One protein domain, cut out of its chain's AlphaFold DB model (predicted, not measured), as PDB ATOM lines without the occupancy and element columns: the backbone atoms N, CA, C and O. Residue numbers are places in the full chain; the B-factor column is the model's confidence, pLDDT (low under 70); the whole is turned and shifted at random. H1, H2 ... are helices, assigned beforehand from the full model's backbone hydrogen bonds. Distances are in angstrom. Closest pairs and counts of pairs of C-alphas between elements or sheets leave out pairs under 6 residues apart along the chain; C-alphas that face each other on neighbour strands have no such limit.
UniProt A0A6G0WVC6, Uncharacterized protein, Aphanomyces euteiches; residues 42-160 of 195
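AT A GLANCE: This is residues 42 to 160 of the 195 residues of an uncharacterized protein of Aphanomyces euteiches (UniProt A0A6G0WVC6). A long arm, residues 117 to 160, of which 117 to 157 belong to the very long helix H4, sticks out from a small helical head, which is made by H1, H2, most of H3 and the first part of H4. In the head, H3 runs crosswise to H4 near the beginning of H4, H1 packs on both H3 and H4, and H2 packs on the first residues of H3. The 119 printed residues have four named helices, in the order H1, H2, H3, H4, and no named strand; the class is all helix. The whole is extended, with a radius of gyration of the C-alphas of 26.8 A and spans of 88 by 42 by 16 A, the arm making the length.

HOW THE PARTS SIT: H1, residues 42 to 49, and H2, residues 55 to 64, only just touch, with 3 pairs of C-alphas within 8 A; the closest are those of Val 47 and Ile 58, 7.8 A apart. They run opposite ways at a steep tilt of 47 degrees. H3, residues 71 to 95, touches H2 with residues 71 to 75 alone, about perpendicular at 75 degrees, the closest C-alphas being those of Trp 55 and Ala 71, 5.1 A apart. With residues 74 to 78 alone H3 touches H1, about perpendicular at 90 degrees; the closest C-alphas are those of Val 47 and Ile 74, 7.2 A apart. H4, residues 104 to 157, touches H1 with residues 104 to 112 alone, the same way at a steep tilt of 40 degrees; the closest C-alphas are those of Val 45 and Val 105, 6.0 A apart. H3 and H4 only just touch, with 3 pairs of C-alphas within 8 A, about perpendicular at 74 degrees; the closest C-alphas are those of Tyr 82 and Leu 109, 6.8 A apart. H2 and H4 are apart. The helix packing is mostly crossed, with none of these five touching pairs at a shallow tilt. Every O i to N i+4 pair is within hydrogen-bond range in H2 and H4, against 3 of 4 in H1 and 20 of 21 in H3.

IN THESE COORDINATES: H1 begins at C-alpha 42, (-24.787, -7.342, -4.168), and is 11.1 A long from first to last C-alpha. H2 is 14.4 A long. H3 is 36.1 A long and ends at C-alpha 95, (-50.167, -9.495, -15.951). H4 is 79.3 A long, from C-alpha 104 at (-28.962, -5.782, -13.617) to C-alpha 157 at (-25.583, -79.779, -41.935).

THE WHOLE: The two C-alphas farthest apart are those of Asp 101 and Lys 160, at 89.9 A. Residues 93 to 99, of which 93 to 95 belong to H3, also stand free. The printed part has no cut; the link from H1 to H2 is tight, those from H2 to H3 and from H3 to H4 are short, and no link is long. The mean pLDDT of the printed part is 75.0, and 37 residues are under 70, among them residues 89 to 102 and 154 to 160.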
ATOM      1  N   ASP A  42     -26.034  -7.686  -3.468       82.88
ATOM      2  CA  ASP A  42     -24.787  -7.342  -4.168       82.88
ATOM      3  C   ASP A  42     -23.899  -8.576  -4.402       82.88
ATOM      4  O   ASP A  42     -23.126  -8.641  -5.359       82.88
ATOM      5  N   ASP A  43     -24.013  -9.579  -3.528       85.12
ATOM      6  CA  ASP A  43     -23.307 -10.849  -3.678       85.12
ATOM      7  C   ASP A  43     -23.931 -11.711  -4.781       85.12
ATOM      8  O   ASP A  43     -23.226 -12.506  -5.399       85.12
ATOM      9  N   ASP A  44     -25.232 -11.562  -5.045       83.75
ATOM     10  CA  ASP A  44     -25.918 -12.295  -6.110       83.75
ATOM     11  C   ASP A  44     -25.430 -11.847  -7.487       83.75
ATOM     12  O   ASP A  44     -25.184 -12.699  -8.337       83.75
ATOM     13  N   VAL A  45     -25.193 -10.543  -7.675       83.25
ATOM     14  CA  VAL A  45     -24.586  -9.999  -8.902       83.25
ATOM     15  C   VAL A  45     -23.215 -10.632  -9.136       83.25
ATOM     16  O   VAL A  45     -22.968 -11.190 -10.200       83.25
ATOM     17  N   LYS A  46     -22.348 -10.658  -8.114       84.12
ATOM     18  CA  LYS A  46     -21.017 -11.288  -8.211       84.12
ATOM     19  C   LYS A  46     -21.094 -12.780  -8.509       84.12
ATOM     20  O   LYS A  46     -20.269 -13.314  -9.239       84.12
ATOM     21  N   VAL A  47     -22.071 -13.474  -7.931       84.56
ATOM     22  CA  VAL A  47     -22.290 -14.904  -8.170       84.56
ATOM     23  C   VAL A  47     -22.800 -15.174  -9.591       84.56
ATOM     24  O   VAL A  47     -22.477 -16.227 -10.135       84.56
ATOM     25  N   LEU A  48     -23.593 -14.267 -10.167       82.31
ATOM     26  CA  LEU A  48     -24.174 -14.396 -11.506       82.31
ATOM     27  C   LEU A  48     -23.231 -13.939 -12.629       82.31
ATOM     28  O   LEU A  48     -23.274 -14.523 -13.705       82.31
ATOM     29  N   GLN A  49     -22.367 -12.950 -12.375       81.38
ATOM     30  CA  GLN A  49     -21.313 -12.508 -13.306       81.38
ATOM     31  C   GLN A  49     -20.241 -13.581 -13.537       81.38
ATOM     32  O   GLN A  49     -19.540 -13.579 -14.547       81.38
ATOM     33  N   GLU A  50     -20.080 -14.495 -12.584       77.31
ATOM     34  CA  GLU A  50     -19.180 -15.625 -12.726       77.31
ATOM     35  C   GLU A  50     -19.737 -16.605 -13.768       77.31
ATOM     36  O   GLU A  50     -20.787 -17.219 -13.565       77.31
ATOM     37  N   GLU A  51     -19.012 -16.764 -14.882       66.44
ATOM     38  CA  GLU A  51     -19.366 -17.684 -15.967       66.44
ATOM     39  C   GLU A  51     -19.667 -19.101 -15.445       66.44
ATOM     40  O   GLU A  51     -19.216 -19.505 -14.366       66.44
ATOM     41  N   VAL A  52     -20.398 -19.901 -16.240       64.94
ATOM     42  CA  VAL A  52     -20.821 -21.285 -15.925       64.94
ATOM     43  C   VAL A  52     -19.646 -22.283 -15.976       64.94
ATOM     44  O   VAL A  52     -19.665 -23.300 -16.683       64.94
ATOM     45  N   ASP A  53     -18.628 -21.980 -15.188       63.34
ATOM     46  CA  ASP A  53     -17.476 -22.769 -14.809       63.34
ATOM     47  C   ASP A  53     -17.884 -23.837 -13.777       63.34
ATOM     48  O   ASP A  53     -18.949 -23.764 -13.143       63.34
ATOM     49  N   PRO A  54     -17.060 -24.869 -13.529       80.75
ATOM     50  CA  PRO A  54     -17.337 -25.787 -12.438       80.75
ATOM     51  C   PRO A  54     -17.405 -25.008 -11.117       80.75
ATOM     52  O   PRO A  54     -16.468 -24.306 -10.763       80.75
ATOM     53  N   TRP A  55     -18.473 -25.206 -10.332       84.69
ATOM     54  CA  TRP A  55     -18.771 -24.504  -9.063       84.69
ATOM     55  C   TRP A  55     -17.599 -24.363  -8.074       84.69
ATOM     56  O   TRP A  55     -17.618 -23.504  -7.196       84.69
ATOM     57  N   ARG A  56     -16.589 -25.237  -8.174       83.00
ATOM     58  CA  ARG A  56     -15.354 -25.154  -7.384       83.00
ATOM     59  C   ARG A  56     -14.457 -23.986  -7.804       83.00
ATOM     60  O   ARG A  56     -13.805 -23.424  -6.936       83.00
ATOM     61  N   GLY A  57     -14.401 -23.652  -9.093       84.44
ATOM     62  CA  GLY A  57     -13.680 -22.495  -9.627       84.44
ATOM     63  C   GLY A  57     -14.315 -21.192  -9.158       84.44
ATOM     64  O   GLY A  57     -13.641 -20.397  -8.509       84.44
ATOM     65  N   ILE A  58     -15.634 -21.072  -9.335       85.50
ATOM     66  CA  ILE A  58     -16.433 -19.939  -8.843       85.50
ATOM     67  C   ILE A  58     -16.212 -19.739  -7.336       85.50
ATOM     68  O   ILE A  58     -15.871 -18.651  -6.888       85.50
ATOM     69  N   ALA A  59     -16.299 -20.811  -6.537       86.69
ATOM     70  CA  ALA A  59     -16.058 -20.717  -5.097       86.69
ATOM     71  C   ALA A  59     -14.657 -20.191  -4.752       86.69
ATOM     72  O   ALA A  59     -14.527 -19.377  -3.846       86.69
ATOM     73  N   LYS A  60     -13.613 -20.626  -5.468       88.00
ATOM     74  CA  LYS A  60     -12.246 -20.134  -5.241       88.00
ATOM     75  C   LYS A  60     -12.117 -18.642  -5.549       88.00
ATOM     76  O   LYS A  60     -11.493 -17.938  -4.763       88.00
ATOM     77  N   ARG A  61     -12.706 -18.168  -6.651       87.69
ATOM     78  CA  ARG A  61     -12.657 -16.750  -7.045       87.69
ATOM     79  C   ARG A  61     -13.425 -15.860  -6.070       87.69
ATOM     80  O   ARG A  61     -12.881 -14.869  -5.599       87.69
ATOM     81  N   LEU A  62     -14.611 -16.282  -5.636       87.69
ATOM     82  CA  LEU A  62     -15.372 -15.557  -4.613       87.69
ATOM     83  C   LEU A  62     -14.647 -15.530  -3.253       87.69
ATOM     84  O   LEU A  62     -14.661 -14.510  -2.568       87.69
ATOM     85  N   ILE A  63     -13.936 -16.603  -2.882       89.38
ATOM     86  CA  ILE A  63     -13.067 -16.602  -1.690       89.38
ATOM     87  C   ILE A  63     -11.918 -15.597  -1.836       89.38
ATOM     88  O   ILE A  63     -11.616 -14.888  -0.877       89.38
ATOM     89  N   GLN A  64     -11.303 -15.485  -3.018       88.38
ATOM     90  CA  GLN A  64     -10.268 -14.474  -3.288       88.38
ATOM     91  C   GLN A  64     -10.813 -13.042  -3.191       88.38
ATOM     92  O   GLN A  64     -10.091 -12.146  -2.767       88.38
ATOM     93  N   GLN A  65     -12.093 -12.839  -3.505       86.81
ATOM     94  CA  GLN A  65     -12.804 -11.570  -3.317       86.81
ATOM     95  C   GLN A  65     -13.260 -11.327  -1.861       86.81
ATOM     96  O   GLN A  65     -13.923 -10.330  -1.581       86.81
ATOM     97  N   GLY A  66     -12.916 -12.220  -0.926       86.31
ATOM     98  CA  GLY A  66     -13.203 -12.078   0.504       86.31
ATOM     99  C   GLY A  66     -14.499 -12.739   0.983       86.31
ATOM    100  O   GLY A  66     -14.901 -12.530   2.127       86.31
ATOM    101  N   MET A  67     -15.164 -13.549   0.152       87.44
ATOM    102  CA  MET A  67     -16.408 -14.232   0.524       87.44
ATOM    103  C   MET A  67     -16.139 -15.634   1.088       87.44
ATOM    104  O   MET A  67     -15.585 -16.497   0.412       87.44
ATOM    105  N   ASP A  68     -16.597 -15.919   2.309       88.12
ATOM    106  CA  ASP A  68     -16.446 -17.241   2.947       88.12
ATOM    107  C   ASP A  68     -17.484 -18.264   2.444       88.12
ATOM    108  O   ASP A  68     -18.346 -18.750   3.178       88.12
ATOM    109  N   VAL A  69     -17.448 -18.566   1.148       87.81
ATOM    110  CA  VAL A  69     -18.465 -19.375   0.466       87.81
ATOM    111  C   VAL A  69     -17.969 -20.767   0.088       87.81
ATOM    112  O   VAL A  69     -16.786 -21.033  -0.090       87.81
ATOM    113  N   THR A  70     -18.912 -21.692  -0.082       88.75
ATOM    114  CA  THR A  70     -18.648 -23.035  -0.610       88.75
ATOM    115  C   THR A  70     -19.357 -23.218  -1.946       88.75
ATOM    116  O   THR A  70     -20.438 -22.673  -2.166       88.75
ATOM    117  N   ALA A  71     -18.839 -24.093  -2.809       87.25
ATOM    118  CA  ALA A  71     -19.514 -24.461  -4.060       87.25
ATOM    119  C   ALA A  71     -20.984 -24.887  -3.840       87.25
ATOM    120  O   ALA A  71     -21.867 -24.586  -4.640       87.25
ATOM    121  N   ARG A  72     -21.268 -25.566  -2.717       87.38
ATOM    122  CA  ARG A  72     -22.624 -25.994  -2.353       87.38
ATOM    123  C   ARG A  72     -23.528 -24.824  -1.965       87.38
ATOM    124  O   ARG A  72     -24.714 -24.869  -2.288       87.38
ATOM    125  N   SER A  73     -23.012 -23.827  -1.246       87.81
ATOM    126  CA  SER A  73     -23.796 -22.655  -0.845       87.81
ATOM    127  C   SER A  73     -24.097 -21.758  -2.042       87.81
ATOM    128  O   SER A  73     -25.247 -21.362  -2.195       87.81
ATOM    129  N   ILE A  74     -23.125 -21.561  -2.937       87.81
ATOM    130  CA  ILE A  74     -23.295 -20.819  -4.198       87.81
ATOM    131  C   ILE A  74     -24.374 -21.476  -5.055       87.81
ATOM    132  O   ILE A  74     -25.363 -20.845  -5.402       87.81
ATOM    133  N   ARG A  75     -24.264 -22.788  -5.302       87.69
ATOM    134  CA  ARG A  75     -25.251 -23.524  -6.102       87.69
ATOM    135  C   ARG A  75     -26.668 -23.426  -5.534       87.69
ATOM    136  O   ARG A  75     -27.633 -23.330  -6.285       87.69
ATOM    137  N   ARG A  76     -26.809 -23.487  -4.205       88.50
ATOM    138  CA  ARG A  76     -28.110 -23.300  -3.546       88.50
ATOM    139  C   ARG A  76     -28.626 -21.880  -3.730       88.50
ATOM    140  O   ARG A  76     -29.816 -21.731  -3.972       88.50
ATOM    141  N   ARG A  77     -27.758 -20.872  -3.616       89.31
ATOM    142  CA  ARG A  77     -28.143 -19.474  -3.795       89.31
ATOM    143  C   ARG A  77     -28.602 -19.206  -5.223       89.31
ATOM    144  O   ARG A  77     -29.723 -18.740  -5.375       89.31
ATOM    145  N   VAL A  78     -27.820 -19.623  -6.224       86.62
ATOM    146  CA  VAL A  78     -28.176 -19.526  -7.654       86.62
ATOM    147  C   VAL A  78     -29.523 -20.181  -7.931       86.62
ATOM    148  O   VAL A  78     -30.373 -19.592  -8.583       86.62
ATOM    149  N   LYS A  79     -29.769 -21.373  -7.373       87.31
ATOM    150  CA  LYS A  79     -31.074 -22.024  -7.517       87.31
ATOM    151  C   LYS A  79     -32.216 -21.165  -6.959       87.31
ATOM    152  O   LYS A  79     -33.229 -21.017  -7.619       87.31
ATOM    153  N   VAL A  80     -32.056 -20.606  -5.759       88.38
ATOM    154  CA  VAL A  80     -33.106 -19.797  -5.117       88.38
ATOM    155  C   VAL A  80     -33.422 -18.540  -5.928       88.38
ATOM    156  O   VAL A  80     -34.596 -18.260  -6.155       88.38
ATOM    157  N   ILE A  81     -32.403 -17.800  -6.373       86.56
ATOM    158  CA  ILE A  81     -32.606 -16.571  -7.161       86.56
ATOM    159  C   ILE A  81     -33.198 -16.880  -8.542       86.56
ATOM    160  O   ILE A  81     -34.083 -16.167  -9.004       86.56
ATOM    161  N   TYR A  82     -32.794 -17.992  -9.154       84.75
ATOM    162  CA  TYR A  82     -33.315 -18.424 -10.446       84.75
ATOM    163  C   TYR A  82     -34.760 -18.946 -10.366       84.75
ATOM    164  O   TYR A  82     -35.592 -18.584 -11.192       84.75
ATOM    165  N   ASP A  83     -35.105 -19.730  -9.338       84.50
ATOM    166  CA  ASP A  83     -36.485 -20.181  -9.100       84.50
ATOM    167  C   ASP A  83     -37.419 -18.975  -8.843       84.50
ATOM    168  O   ASP A  83     -38.566 -18.952  -9.304       84.50
ATOM    169  N   ALA A  84     -36.925 -17.947  -8.139       83.69
ATOM    170  CA  ALA A  84     -37.652 -16.697  -7.925       83.69
ATOM    171  C   ALA A  84     -37.845 -15.908  -9.233       83.69
ATOM    172  O   ALA A  84     -38.947 -15.421  -9.485       83.69
ATOM    173  N   PHE A  85     -36.817 -15.841 -10.086       82.12
ATOM    174  CA  PHE A  85     -36.896 -15.233 -11.416       82.12
ATOM    175  C   PHE A  85     -37.936 -15.917 -12.304       82.12
ATOM    176  O   PHE A  85     -38.839 -15.244 -12.790       82.12
ATOM    177  N   LEU A  86     -37.901 -17.248 -12.423       79.06
ATOM    178  CA  LEU A  86     -38.891 -17.998 -13.208       79.06
ATOM    179  C   LEU A  86     -40.322 -17.776 -12.700       79.06
ATOM    180  O   LEU A  86     -41.268 -17.691 -13.484       79.06
ATOM    181  N   SER A  87     -40.488 -17.665 -11.382       78.75
ATOM    182  CA  SER A  87     -41.791 -17.395 -10.771       78.75
ATOM    183  C   SER A  87     -42.291 -15.980 -11.092       78.75
ATOM    184  O   SER A  87     -43.475 -15.809 -11.384       78.75
ATOM    185  N   ARG A  88     -41.400 -14.977 -11.086       74.12
ATOM    186  CA  ARG A  88     -41.719 -13.584 -11.443       74.12
ATOM    187  C   ARG A  88     -41.977 -13.427 -12.942       74.12
ATOM    188  O   ARG A  88     -42.945 -12.775 -13.315       74.12
ATOM    189  N   GLU A  89     -41.192 -14.077 -13.798       67.31
ATOM    190  CA  GLU A  89     -41.379 -14.074 -15.253       67.31
ATOM    191  C   GLU A  89     -42.736 -14.690 -15.645       67.31
ATOM    192  O   GLU A  89     -43.472 -14.127 -16.456       67.31
ATOM    193  N   GLN A  90     -43.132 -15.803 -15.012       59.31
ATOM    194  CA  GLN A  90     -44.461 -16.397 -15.208       59.31
ATOM    195  C   GLN A  90     -45.614 -15.496 -14.745       59.31
ATOM    196  O   GLN A  90     -46.724 -15.615 -15.272       59.31
ATOM    197  N   GLN A  91     -45.391 -14.632 -13.754       59.38
ATOM    198  CA  GLN A  91     -46.387 -13.667 -13.281       59.38
ATOM    199  C   GLN A  91     -46.445 -12.428 -14.184       59.38
ATOM    200  O   GLN A  91     -47.541 -12.002 -14.539       59.38
ATOM    201  N   SER A  92     -45.295 -11.912 -14.624       59.78
ATOM    202  CA  SER A  92     -45.189 -10.763 -15.533       59.78
ATOM    203  C   SER A  92     -45.828 -11.055 -16.899       59.78
ATOM    204  O   SER A  92     -46.741 -10.338 -17.311       59.78
ATOM    205  N   LYS A  93     -45.514 -12.207 -17.522       55.94
ATOM    206  CA  LYS A  93     -46.140 -12.658 -18.788       55.94
ATOM    207  C   LYS A  93     -47.664 -12.817 -18.707       55.94
ATOM    208  O   LYS A  93     -48.331 -12.831 -19.739       55.94
ATOM    209  N   LYS A  94     -48.227 -12.971 -17.502       52.22
ATOM    210  CA  LYS A  94     -49.680 -13.059 -17.279       52.22
ATOM    211  C   LYS A  94     -50.339 -11.707 -17.006       52.22
ATOM    212  O   LYS A  94     -51.548 -11.611 -17.190       52.22
ATOM    213  N   ALA A  95     -49.595 -10.711 -16.526       53.50
ATOM    214  CA  ALA A  95     -50.167  -9.495 -15.951       53.50
ATOM    215  C   ALA A  95     -50.029  -8.253 -16.840       53.50
ATOM    216  O   ALA A  95     -50.885  -7.377 -16.763       53.50
ATOM    217  N   SER A  96     -48.990  -8.146 -17.668       53.25
ATOM    218  CA  SER A  96     -48.705  -6.882 -18.344       53.25
ATOM    219  C   SER A  96     -47.854  -7.115 -19.585       53.25
ATOM    220  O   SER A  96     -46.718  -7.562 -19.488       53.25
ATOM    221  N   GLY A  97     -48.383  -6.808 -20.768       52.72
ATOM    222  CA  GLY A  97     -47.590  -6.713 -21.998       52.72
ATOM    223  C   GLY A  97     -46.740  -5.439 -22.034       52.72
ATOM    224  O   GLY A  97     -46.774  -4.728 -23.033       52.72
ATOM    225  N   ILE A  98     -46.066  -5.102 -20.931       49.75
ATOM    226  CA  ILE A  98     -45.238  -3.903 -20.789       49.75
ATOM    227  C   ILE A  98     -43.865  -4.343 -20.290       49.75
ATOM    228  O   ILE A  98     -43.756  -5.027 -19.273       49.75
ATOM    229  N   ASP A  99     -42.852  -3.945 -21.051       51.44
ATOM    230  CA  ASP A  99     -41.434  -4.147 -20.782       51.44
ATOM    231  C   ASP A  99     -41.050  -3.273 -19.575       51.44
ATOM    232  O   ASP A  99     -41.012  -2.045 -19.669       51.44
ATOM    233  N   GLU A 100     -40.890  -3.890 -18.404       54.81
ATOM    234  CA  GLU A 100     -40.347  -3.218 -17.220       54.81
ATOM    235  C   GLU A 100     -38.824  -3.125 -17.368       54.81
ATOM    236  O   GLU A 100     -38.180  -4.114 -17.730       54.81
ATOM    237  N   ASP A 101     -38.250  -1.958 -17.052       53.75
ATOM    238  CA  ASP A 101     -36.800  -1.754 -16.983       53.75
ATOM    239  C   ASP A 101     -36.164  -2.874 -16.148       53.75
ATOM    240  O   ASP A 101     -36.365  -2.990 -14.937       53.75
ATOM    241  N   CYS A 102     -35.437  -3.763 -16.824       56.69
ATOM    242  CA  CYS A 102     -34.875  -4.943 -16.194       56.69
ATOM    243  C   CYS A 102     -33.654  -4.548 -15.359       56.69
ATOM    244  O   CYS A 102     -32.620  -4.178 -15.918       56.69
ATOM    245  N   ASP A 103     -33.761  -4.683 -14.033       71.69
ATOM    246  CA  ASP A 103     -32.631  -4.569 -13.099       71.69
ATOM    247  C   ASP A 103     -31.440  -5.445 -13.550       71.69
ATOM    248  O   ASP A 103     -31.645  -6.513 -14.130       71.69
ATOM    249  N   GLU A 104     -30.198  -5.059 -13.231       75.12
ATOM    250  CA  GLU A 104     -28.962  -5.782 -13.617       75.12
ATOM    251  C   GLU A 104     -29.014  -7.284 -13.273       75.12
ATOM    252  O   GLU A 104     -28.640  -8.140 -14.070       75.12
ATOM    253  N   VAL A 105     -29.570  -7.627 -12.107       74.56
ATOM    254  CA  VAL A 105     -29.790  -9.021 -11.685       74.56
ATOM    255  C   VAL A 105     -30.731  -9.760 -12.640       74.56
ATOM    256  O   VAL A 105     -30.516 -10.933 -12.931       74.56
ATOM    257  N   THR A 106     -31.770  -9.089 -13.133       74.19
ATOM    258  CA  THR A 106     -32.740  -9.647 -14.082       74.19
ATOM    259  C   THR A 106     -32.087  -9.880 -15.442       74.19
ATOM    260  O   THR A 106     -32.289 -10.941 -16.021       74.19
ATOM    261  N   GLN A 107     -31.253  -8.949 -15.916       78.06
ATOM    262  CA  GLN A 107     -30.497  -9.109 -17.166       78.06
ATOM    263  C   GLN A 107     -29.547 -10.311 -17.089       78.06
ATOM    264  O   GLN A 107     -29.625 -11.213 -17.923       78.06
ATOM    265  N   LEU A 108     -28.749 -10.398 -16.019       79.94
ATOM    266  CA  LEU A 108     -27.842 -11.526 -15.785       79.94
ATOM    267  C   LEU A 108     -28.585 -12.866 -15.661       79.94
ATOM    268  O   LEU A 108     -28.084 -13.903 -16.090       79.94
ATOM    269  N   LEU A 109     -29.787 -12.877 -15.074       81.31
ATOM    270  CA  LEU A 109     -30.606 -14.088 -14.972       81.31
ATOM    271  C   LEU A 109     -31.209 -14.507 -16.315       81.31
ATOM    272  O   LEU A 109     -31.331 -15.710 -16.554       81.31
ATOM    273  N   THR A 110     -31.535 -13.556 -17.190       79.62
ATOM    274  CA  THR A 110     -31.964 -13.828 -18.568       79.62
ATOM    275  C   THR A 110     -30.815 -14.411 -19.390       79.62
ATOM    276  O   THR A 110     -30.979 -15.481 -19.970       79.62
ATOM    277  N   GLU A 111     -29.625 -13.807 -19.349       80.62
ATOM    278  CA  GLU A 111     -28.424 -14.357 -20.002       80.62
ATOM    279  C   GLU A 111     -28.097 -15.765 -19.476       80.62
ATOM    280  O   GLU A 111     -27.839 -16.702 -20.237       80.62
ATOM    281  N   TYR A 112     -28.187 -15.960 -18.156       81.12
ATOM    282  CA  TYR A 112     -28.025 -17.275 -17.543       81.12
ATOM    283  C   TYR A 112     -29.086 -18.275 -18.027       81.12
ATOM    284  O   TYR A 112     -28.763 -19.439 -18.281       81.12
ATOM    285  N   HIS A 113     -30.345 -17.848 -18.162       81.62
ATOM    286  CA  HIS A 113     -31.431 -18.679 -18.678       81.62
ATOM    287  C   HIS A 113     -31.148 -19.140 -20.110       81.62
ATOM    288  O   HIS A 113     -31.241 -20.337 -20.392       81.62
ATOM    289  N   GLU A 114     -30.742 -18.225 -20.988       80.75
ATOM    290  CA  GLU A 114     -30.404 -18.518 -22.382       80.75
ATOM    291  C   GLU A 114     -29.260 -19.532 -22.480       80.75
ATOM    292  O   GLU A 114     -29.409 -20.563 -23.139       80.75
ATOM    293  N   LEU A 115     -28.176 -19.336 -21.723       79.75
ATOM    294  CA  LEU A 115     -27.051 -20.278 -21.663       79.75
ATOM    295  C   LEU A 115     -27.461 -21.667 -21.153       79.75
ATOM    296  O   LEU A 115     -26.940 -22.697 -21.599       79.75
ATOM    297  N   VAL A 116     -28.382 -21.727 -20.185       78.25
ATOM    298  CA  VAL A 116     -28.917 -22.995 -19.669       78.25
ATOM    299  C   VAL A 116     -29.767 -23.699 -20.725       78.25
ATOM    300  O   VAL A 116     -29.619 -24.914 -20.897       78.25
ATOM    301  N   VAL A 117     -30.628 -22.963 -21.432       77.81
ATOM    302  CA  VAL A 117     -31.477 -23.488 -22.509       77.81
ATOM    303  C   VAL A 117     -30.620 -23.985 -23.671       77.81
ATOM    304  O   VAL A 117     -30.794 -25.123 -24.107       77.81
ATOM    305  N   GLU A 118     -29.635 -23.205 -24.104       74.81
ATOM    306  CA  GLU A 118     -28.707 -23.579 -25.170       74.81
ATOM    307  C   GLU A 118     -27.930 -24.854 -24.808       74.81
ATOM    308  O   GLU A 118     -27.936 -25.831 -25.562       74.81
ATOM    309  N   ARG A 119     -27.372 -24.941 -23.587       73.56
ATOM    310  CA  ARG A 119     -26.733 -26.182 -23.103       73.56
ATOM    311  C   ARG A 119     -27.694 -27.364 -23.050       73.56
ATOM    312  O   ARG A 119     -27.256 -28.496 -23.266       73.56
ATOM    313  N   ALA A 120     -28.958 -27.152 -22.694       69.75
ATOM    314  CA  ALA A 120     -29.945 -28.225 -22.653       69.75
ATOM    315  C   ALA A 120     -30.250 -28.757 -24.062       69.75
ATOM    316  O   ALA A 120     -30.334 -29.975 -24.240       69.75
ATOM    317  N   ILE A 121     -30.331 -27.870 -25.056       70.88
ATOM    318  CA  ILE A 121     -30.523 -28.225 -26.467       70.88
ATOM    319  C   ILE A 121     -29.312 -29.008 -26.990       70.88
ATOM    320  O   ILE A 121     -29.481 -30.134 -27.459       70.88
ATOM    321  N   CYS A 122     -28.087 -28.499 -26.804       65.31
ATOM    322  CA  CYS A 122     -26.871 -29.197 -27.240       65.31
ATOM    323  C   CYS A 122     -26.740 -30.592 -26.608       65.31
ATOM    324  O   CYS A 122     -26.420 -31.566 -27.288       65.31
ATOM    325  N   ARG A 123     -27.056 -30.729 -25.312       68.12
ATOM    326  CA  ARG A 123     -27.032 -32.033 -24.622       68.12
ATOM    327  C   ARG A 123     -28.084 -33.002 -25.148       68.12
ATOM    328  O   ARG A 123     -27.827 -34.206 -25.182       68.12
ATOM    329  N   ALA A 124     -29.261 -32.509 -25.528       63.62
ATOM    330  CA  ALA A 124     -30.294 -33.344 -26.126       63.62
ATOM    331  C   ALA A 124     -29.832 -33.900 -27.481       63.62
ATOM    332  O   ALA A 124     -30.088 -35.067 -27.786       63.62
ATOM    333  N   ASP A 125     -29.104 -33.108 -28.264       63.84
ATOM    334  CA  ASP A 125     -28.558 -33.552 -29.544       63.84
ATOM    335  C   ASP A 125     -27.387 -34.528 -29.370       63.84
ATOM    336  O   ASP A 125     -27.387 -35.585 -30.009       63.84
ATOM    337  N   ASP A 126     -26.488 -34.295 -28.409       66.38
ATOM    338  CA  ASP A 126     -25.444 -35.259 -28.028       66.38
ATOM    339  C   ASP A 126     -26.034 -36.608 -27.594       66.38
ATOM    340  O   ASP A 126     -25.521 -37.681 -27.929       66.38
ATOM    341  N   GLN A 127     -27.143 -36.578 -26.851       65.62
ATOM    342  CA  GLN A 127     -27.819 -37.788 -26.399       65.62
ATOM    343  C   GLN A 127     -28.487 -38.532 -27.562       65.62
ATOM    344  O   GLN A 127     -28.394 -39.760 -27.632       65.62
ATOM    345  N   LYS A 128     -29.079 -37.821 -28.532       67.12
ATOM    346  CA  LYS A 128     -29.591 -38.433 -29.772       67.12
ATOM    347  C   LYS A 128     -28.469 -39.075 -30.594       67.12
ATOM    348  O   LYS A 128     -28.679 -40.155 -31.144       67.12
ATOM    349  N   VAL A 129     -27.294 -38.445 -30.673       68.75
ATOM    350  CA  VAL A 129     -26.123 -38.997 -31.378       68.75
ATOM    351  C   VAL A 129     -25.629 -40.272 -30.695       68.75
ATOM    352  O   VAL A 129     -25.439 -41.283 -31.373       68.75
ATOM    353  N   LYS A 130     -25.516 -40.278 -29.361       70.81
ATOM    354  CA  LYS A 130     -25.143 -41.482 -28.596       70.81
ATOM    355  C   LYS A 130     -26.123 -42.634 -28.811       70.81
ATOM    356  O   LYS A 130     -25.694 -43.739 -29.121       70.81
ATOM    357  N   ILE A 131     -27.429 -42.362 -28.754       71.56
ATOM    358  CA  ILE A 131     -28.464 -43.382 -28.989       71.56
ATOM    359  C   ILE A 131     -28.380 -43.942 -30.419       71.56
ATOM    360  O   ILE A 131     -28.550 -45.144 -30.625       71.56
ATOM    361  N   LYS A 132     -28.114 -43.100 -31.427       67.81
ATOM    362  CA  LYS A 132     -27.922 -43.566 -32.812       67.81
ATOM    363  C   LYS A 132     -26.673 -44.443 -32.951       67.81
ATOM    364  O   LYS A 132     -26.747 -45.475 -33.615       67.81
ATOM    365  N   ALA A 133     -25.568 -44.071 -32.306       67.31
ATOM    366  CA  ALA A 133     -24.328 -44.846 -32.318       67.31
ATOM    367  C   ALA A 133     -24.489 -46.212 -31.625       67.31
ATOM    368  O   ALA A 133     -24.056 -47.230 -32.159       67.31
ATOM    369  N   GLU A 134     -25.178 -46.262 -30.483       68.69
ATOM    370  CA  GLU A 134     -25.478 -47.518 -29.783       68.69
ATOM    371  C   GLU A 134     -26.366 -48.439 -30.622       68.69
ATOM    372  O   GLU A 134     -26.056 -49.621 -30.766       68.69
ATOM    373  N   LYS A 135     -27.415 -47.903 -31.260       70.44
ATOM    374  CA  LYS A 135     -28.275 -48.680 -32.168       70.44
ATOM    375  C   LYS A 135     -27.507 -49.247 -33.362       70.44
ATOM    376  O   LYS A 135     -27.756 -50.388 -33.750       70.44
ATOM    377  N   ALA A 136     -26.576 -48.479 -33.932       68.12
ATOM    378  CA  ALA A 136     -25.727 -48.939 -35.028       68.12
ATOM    379  C   ALA A 136     -24.774 -50.062 -34.580       68.12
ATOM    380  O   ALA A 136     -24.676 -51.090 -35.249       68.12
ATOM    381  N   ASN A 137     -24.139 -49.915 -33.413       71.56
ATOM    382  CA  ASN A 137     -23.260 -50.940 -32.844       71.56
ATOM    383  C   ASN A 137     -24.019 -52.222 -32.481       71.56
ATOM    384  O   ASN A 137     -23.532 -53.326 -32.717       71.56
ATOM    385  N   GLU A 138     -25.233 -52.099 -31.948       76.31
ATOM    386  CA  GLU A 138     -26.067 -53.247 -31.606       76.31
ATOM    387  C   GLU A 138     -26.580 -53.980 -32.859       76.31
ATOM    388  O   GLU A 138     -26.635 -55.211 -32.883       76.31
ATOM    389  N   ALA A 139     -26.908 -53.244 -33.927       71.00
ATOM    390  CA  ALA A 139     -27.240 -53.823 -35.229       71.00
ATOM    391  C   ALA A 139     -26.042 -54.568 -35.844       71.00
ATOM    392  O   ALA A 139     -26.200 -55.705 -36.289       71.00
ATOM    393  N   GLY A 140     -24.838 -53.986 -35.787       74.38
ATOM    394  CA  GLY A 140     -23.605 -54.655 -36.214       74.38
ATOM    395  C   GLY A 140     -23.302 -55.914 -35.393       74.38
ATOM    396  O   GLY A 140     -23.009 -56.970 -35.950       74.38
ATOM    397  N   GLY A 141     -23.462 -55.847 -34.068       79.19
ATOM    398  CA  GLY A 141     -23.273 -56.992 -33.174       79.19
ATOM    399  C   GLY A 141     -24.309 -58.109 -33.358       79.19
ATOM    400  O   GLY A 141     -23.999 -59.279 -33.133       79.19
ATOM    401  N   ARG A 142     -25.542 -57.789 -33.776       77.88
ATOM    402  CA  ARG A 142     -26.538 -58.790 -34.205       77.88
ATOM    403  C   ARG A 142     -26.113 -59.472 -35.504       77.88
ATOM    404  O   ARG A 142     -25.996 -60.688 -35.507       77.88
ATOM    405  N   ALA A 143     -25.753 -58.704 -36.532       82.12
ATOM    406  CA  ALA A 143     -25.332 -59.258 -37.820       82.12
ATOM    407  C   ALA A 143     -24.128 -60.213 -37.704       82.12
ATOM    408  O   ALA A 143     -24.112 -61.270 -38.329       82.12
ATOM    409  N   ILE A 144     -23.141 -59.884 -36.860       81.81
ATOM    410  CA  ILE A 144     -21.984 -60.758 -36.606       81.81
ATOM    411  C   ILE A 144     -22.411 -62.060 -35.910       81.81
ATOM    412  O   ILE A 144     -21.950 -63.136 -36.289       81.81
ATOM    413  N   ARG A 145     -23.300 -61.984 -34.909       85.69
ATOM    414  CA  ARG A 145     -23.823 -63.176 -34.218       85.69
ATOM    415  C   ARG A 145     -24.633 -64.061 -35.158       85.69
ATOM    416  O   ARG A 145     -24.413 -65.269 -35.169       85.69
ATOM    417  N   ASP A 146     -25.497 -63.468 -35.972       82.38
ATOM    418  CA  ASP A 146     -26.328 -64.195 -36.933       82.38
ATOM    419  C   ASP A 146     -25.457 -64.899 -37.988       82.38
ATOM    420  O   ASP A 146     -25.653 -66.081 -38.272       82.38
ATOM    421  N   ALA A 147     -24.418 -64.224 -38.497       80.62
ATOM    422  CA  ALA A 147     -23.458 -64.819 -39.429       80.62
ATOM    423  C   ALA A 147     -22.644 -65.968 -38.799       80.62
ATOM    424  O   ALA A 147     -22.401 -66.993 -39.446       80.62
ATOM    425  N   ALA A 148     -22.244 -65.831 -37.531       80.12
ATOM    426  CA  ALA A 148     -21.545 -66.888 -36.804       80.12
ATOM    427  C   ALA A 148     -22.443 -68.122 -36.608       80.12
ATOM    428  O   ALA A 148     -22.023 -69.239 -36.911       80.12
ATOM    429  N   MET A 149     -23.697 -67.925 -36.187       82.25
ATOM    430  CA  MET A 149     -24.666 -69.013 -36.012       82.25
ATOM    431  C   MET A 149     -24.993 -69.713 -37.333       82.25
ATOM    432  O   MET A 149     -24.990 -70.941 -37.383       82.25
ATOM    433  N   ALA A 150     -25.165 -68.965 -38.425       79.00
ATOM    434  CA  ALA A 150     -25.375 -69.537 -39.754       79.00
ATOM    435  C   ALA A 150     -24.181 -70.387 -40.231       79.00
ATOM    436  O   ALA A 150     -24.351 -71.376 -40.942       79.00
ATOM    437  N   THR A 151     -22.958 -70.025 -39.837       71.69
ATOM    438  CA  THR A 151     -21.755 -70.810 -40.155       71.69
ATOM    439  C   THR A 151     -21.702 -72.098 -39.333       71.69
ATOM    440  O   THR A 151     -21.444 -73.160 -39.892       71.69
ATOM    441  N   VAL A 152     -22.038 -72.037 -38.041       72.38
ATOM    442  CA  VAL A 152     -22.152 -73.228 -37.179       72.38
ATOM    443  C   VAL A 152     -23.234 -74.182 -37.686       72.38
ATOM    444  O   VAL A 152     -23.009 -75.390 -37.742       72.38
ATOM    445  N   GLU A 153     -24.393 -73.668 -38.100       71.19
ATOM    446  CA  GLU A 153     -25.456 -74.491 -38.685       71.19
ATOM    447  C   GLU A 153     -25.042 -75.144 -40.004       71.19
ATOM    448  O   GLU A 153     -25.425 -76.284 -40.258       71.19
ATOM    449  N   ARG A 154     -24.239 -74.461 -40.827       63.41
ATOM    450  CA  ARG A 154     -23.687 -75.033 -42.062       63.41
ATOM    451  C   ARG A 154     -22.732 -76.185 -41.761       63.41
ATOM    452  O   ARG A 154     -22.927 -77.270 -42.290       63.41
ATOM    453  N   CYS A 155     -21.804 -75.996 -40.823       60.53
ATOM    454  CA  CYS A 155     -20.915 -77.066 -40.360       60.53
ATOM    455  C   CYS A 155     -21.670 -78.224 -39.684       60.53
ATOM    456  O   CYS A 155     -21.147 -79.329 -39.603       60.53
ATOM    457  N   ARG A 156     -22.888 -77.987 -39.181       58.38
ATOM    458  CA  ARG A 156     -23.750 -79.025 -38.595       58.38
ATOM    459  C   ARG A 156     -24.576 -79.788 -39.640       58.38
ATOM    460  O   ARG A 156     -24.990 -80.906 -39.354       58.38
ATOM    461  N   LYS A 157     -24.844 -79.183 -40.803       59.00
ATOM    462  CA  LYS A 157     -25.583 -79.779 -41.935       59.00
ATOM    463  C   LYS A 157     -24.673 -80.417 -42.981       59.00
ATOM    464  O   LYS A 157     -25.151 -81.205 -43.788       59.00
ATOM    465  N   GLU A 158     -23.380 -80.114 -42.953       56.19
ATOM    466  CA  GLU A 158     -22.352 -80.968 -43.542       56.19
ATOM    467  C   GLU A 158     -22.243 -82.233 -42.676       56.19
ATOM    468  O   GLU A 158     -21.343 -82.390 -41.851       56.19
ATOM    469  N   GLU A 159     -23.227 -83.127 -42.824       53.53
ATOM    470  CA  GLU A 159     -23.041 -84.538 -42.509       53.53
ATOM    471  C   GLU A 159     -21.714 -84.953 -43.141       53.53
ATOM    472  O   GLU A 159     -21.503 -84.786 -44.346       53.53
ATOM    473  N   LYS A 160     -20.786 -85.438 -42.305       58.41
ATOM    474  CA  LYS A 160     -19.606 -86.155 -42.785       58.41
ATOM    475  C   LYS A 160     -20.097 -87.110 -43.875       58.41
ATOM    476  O   LYS A 160     -21.030 -87.853 -43.567       58.41
TER     477      LYS A 160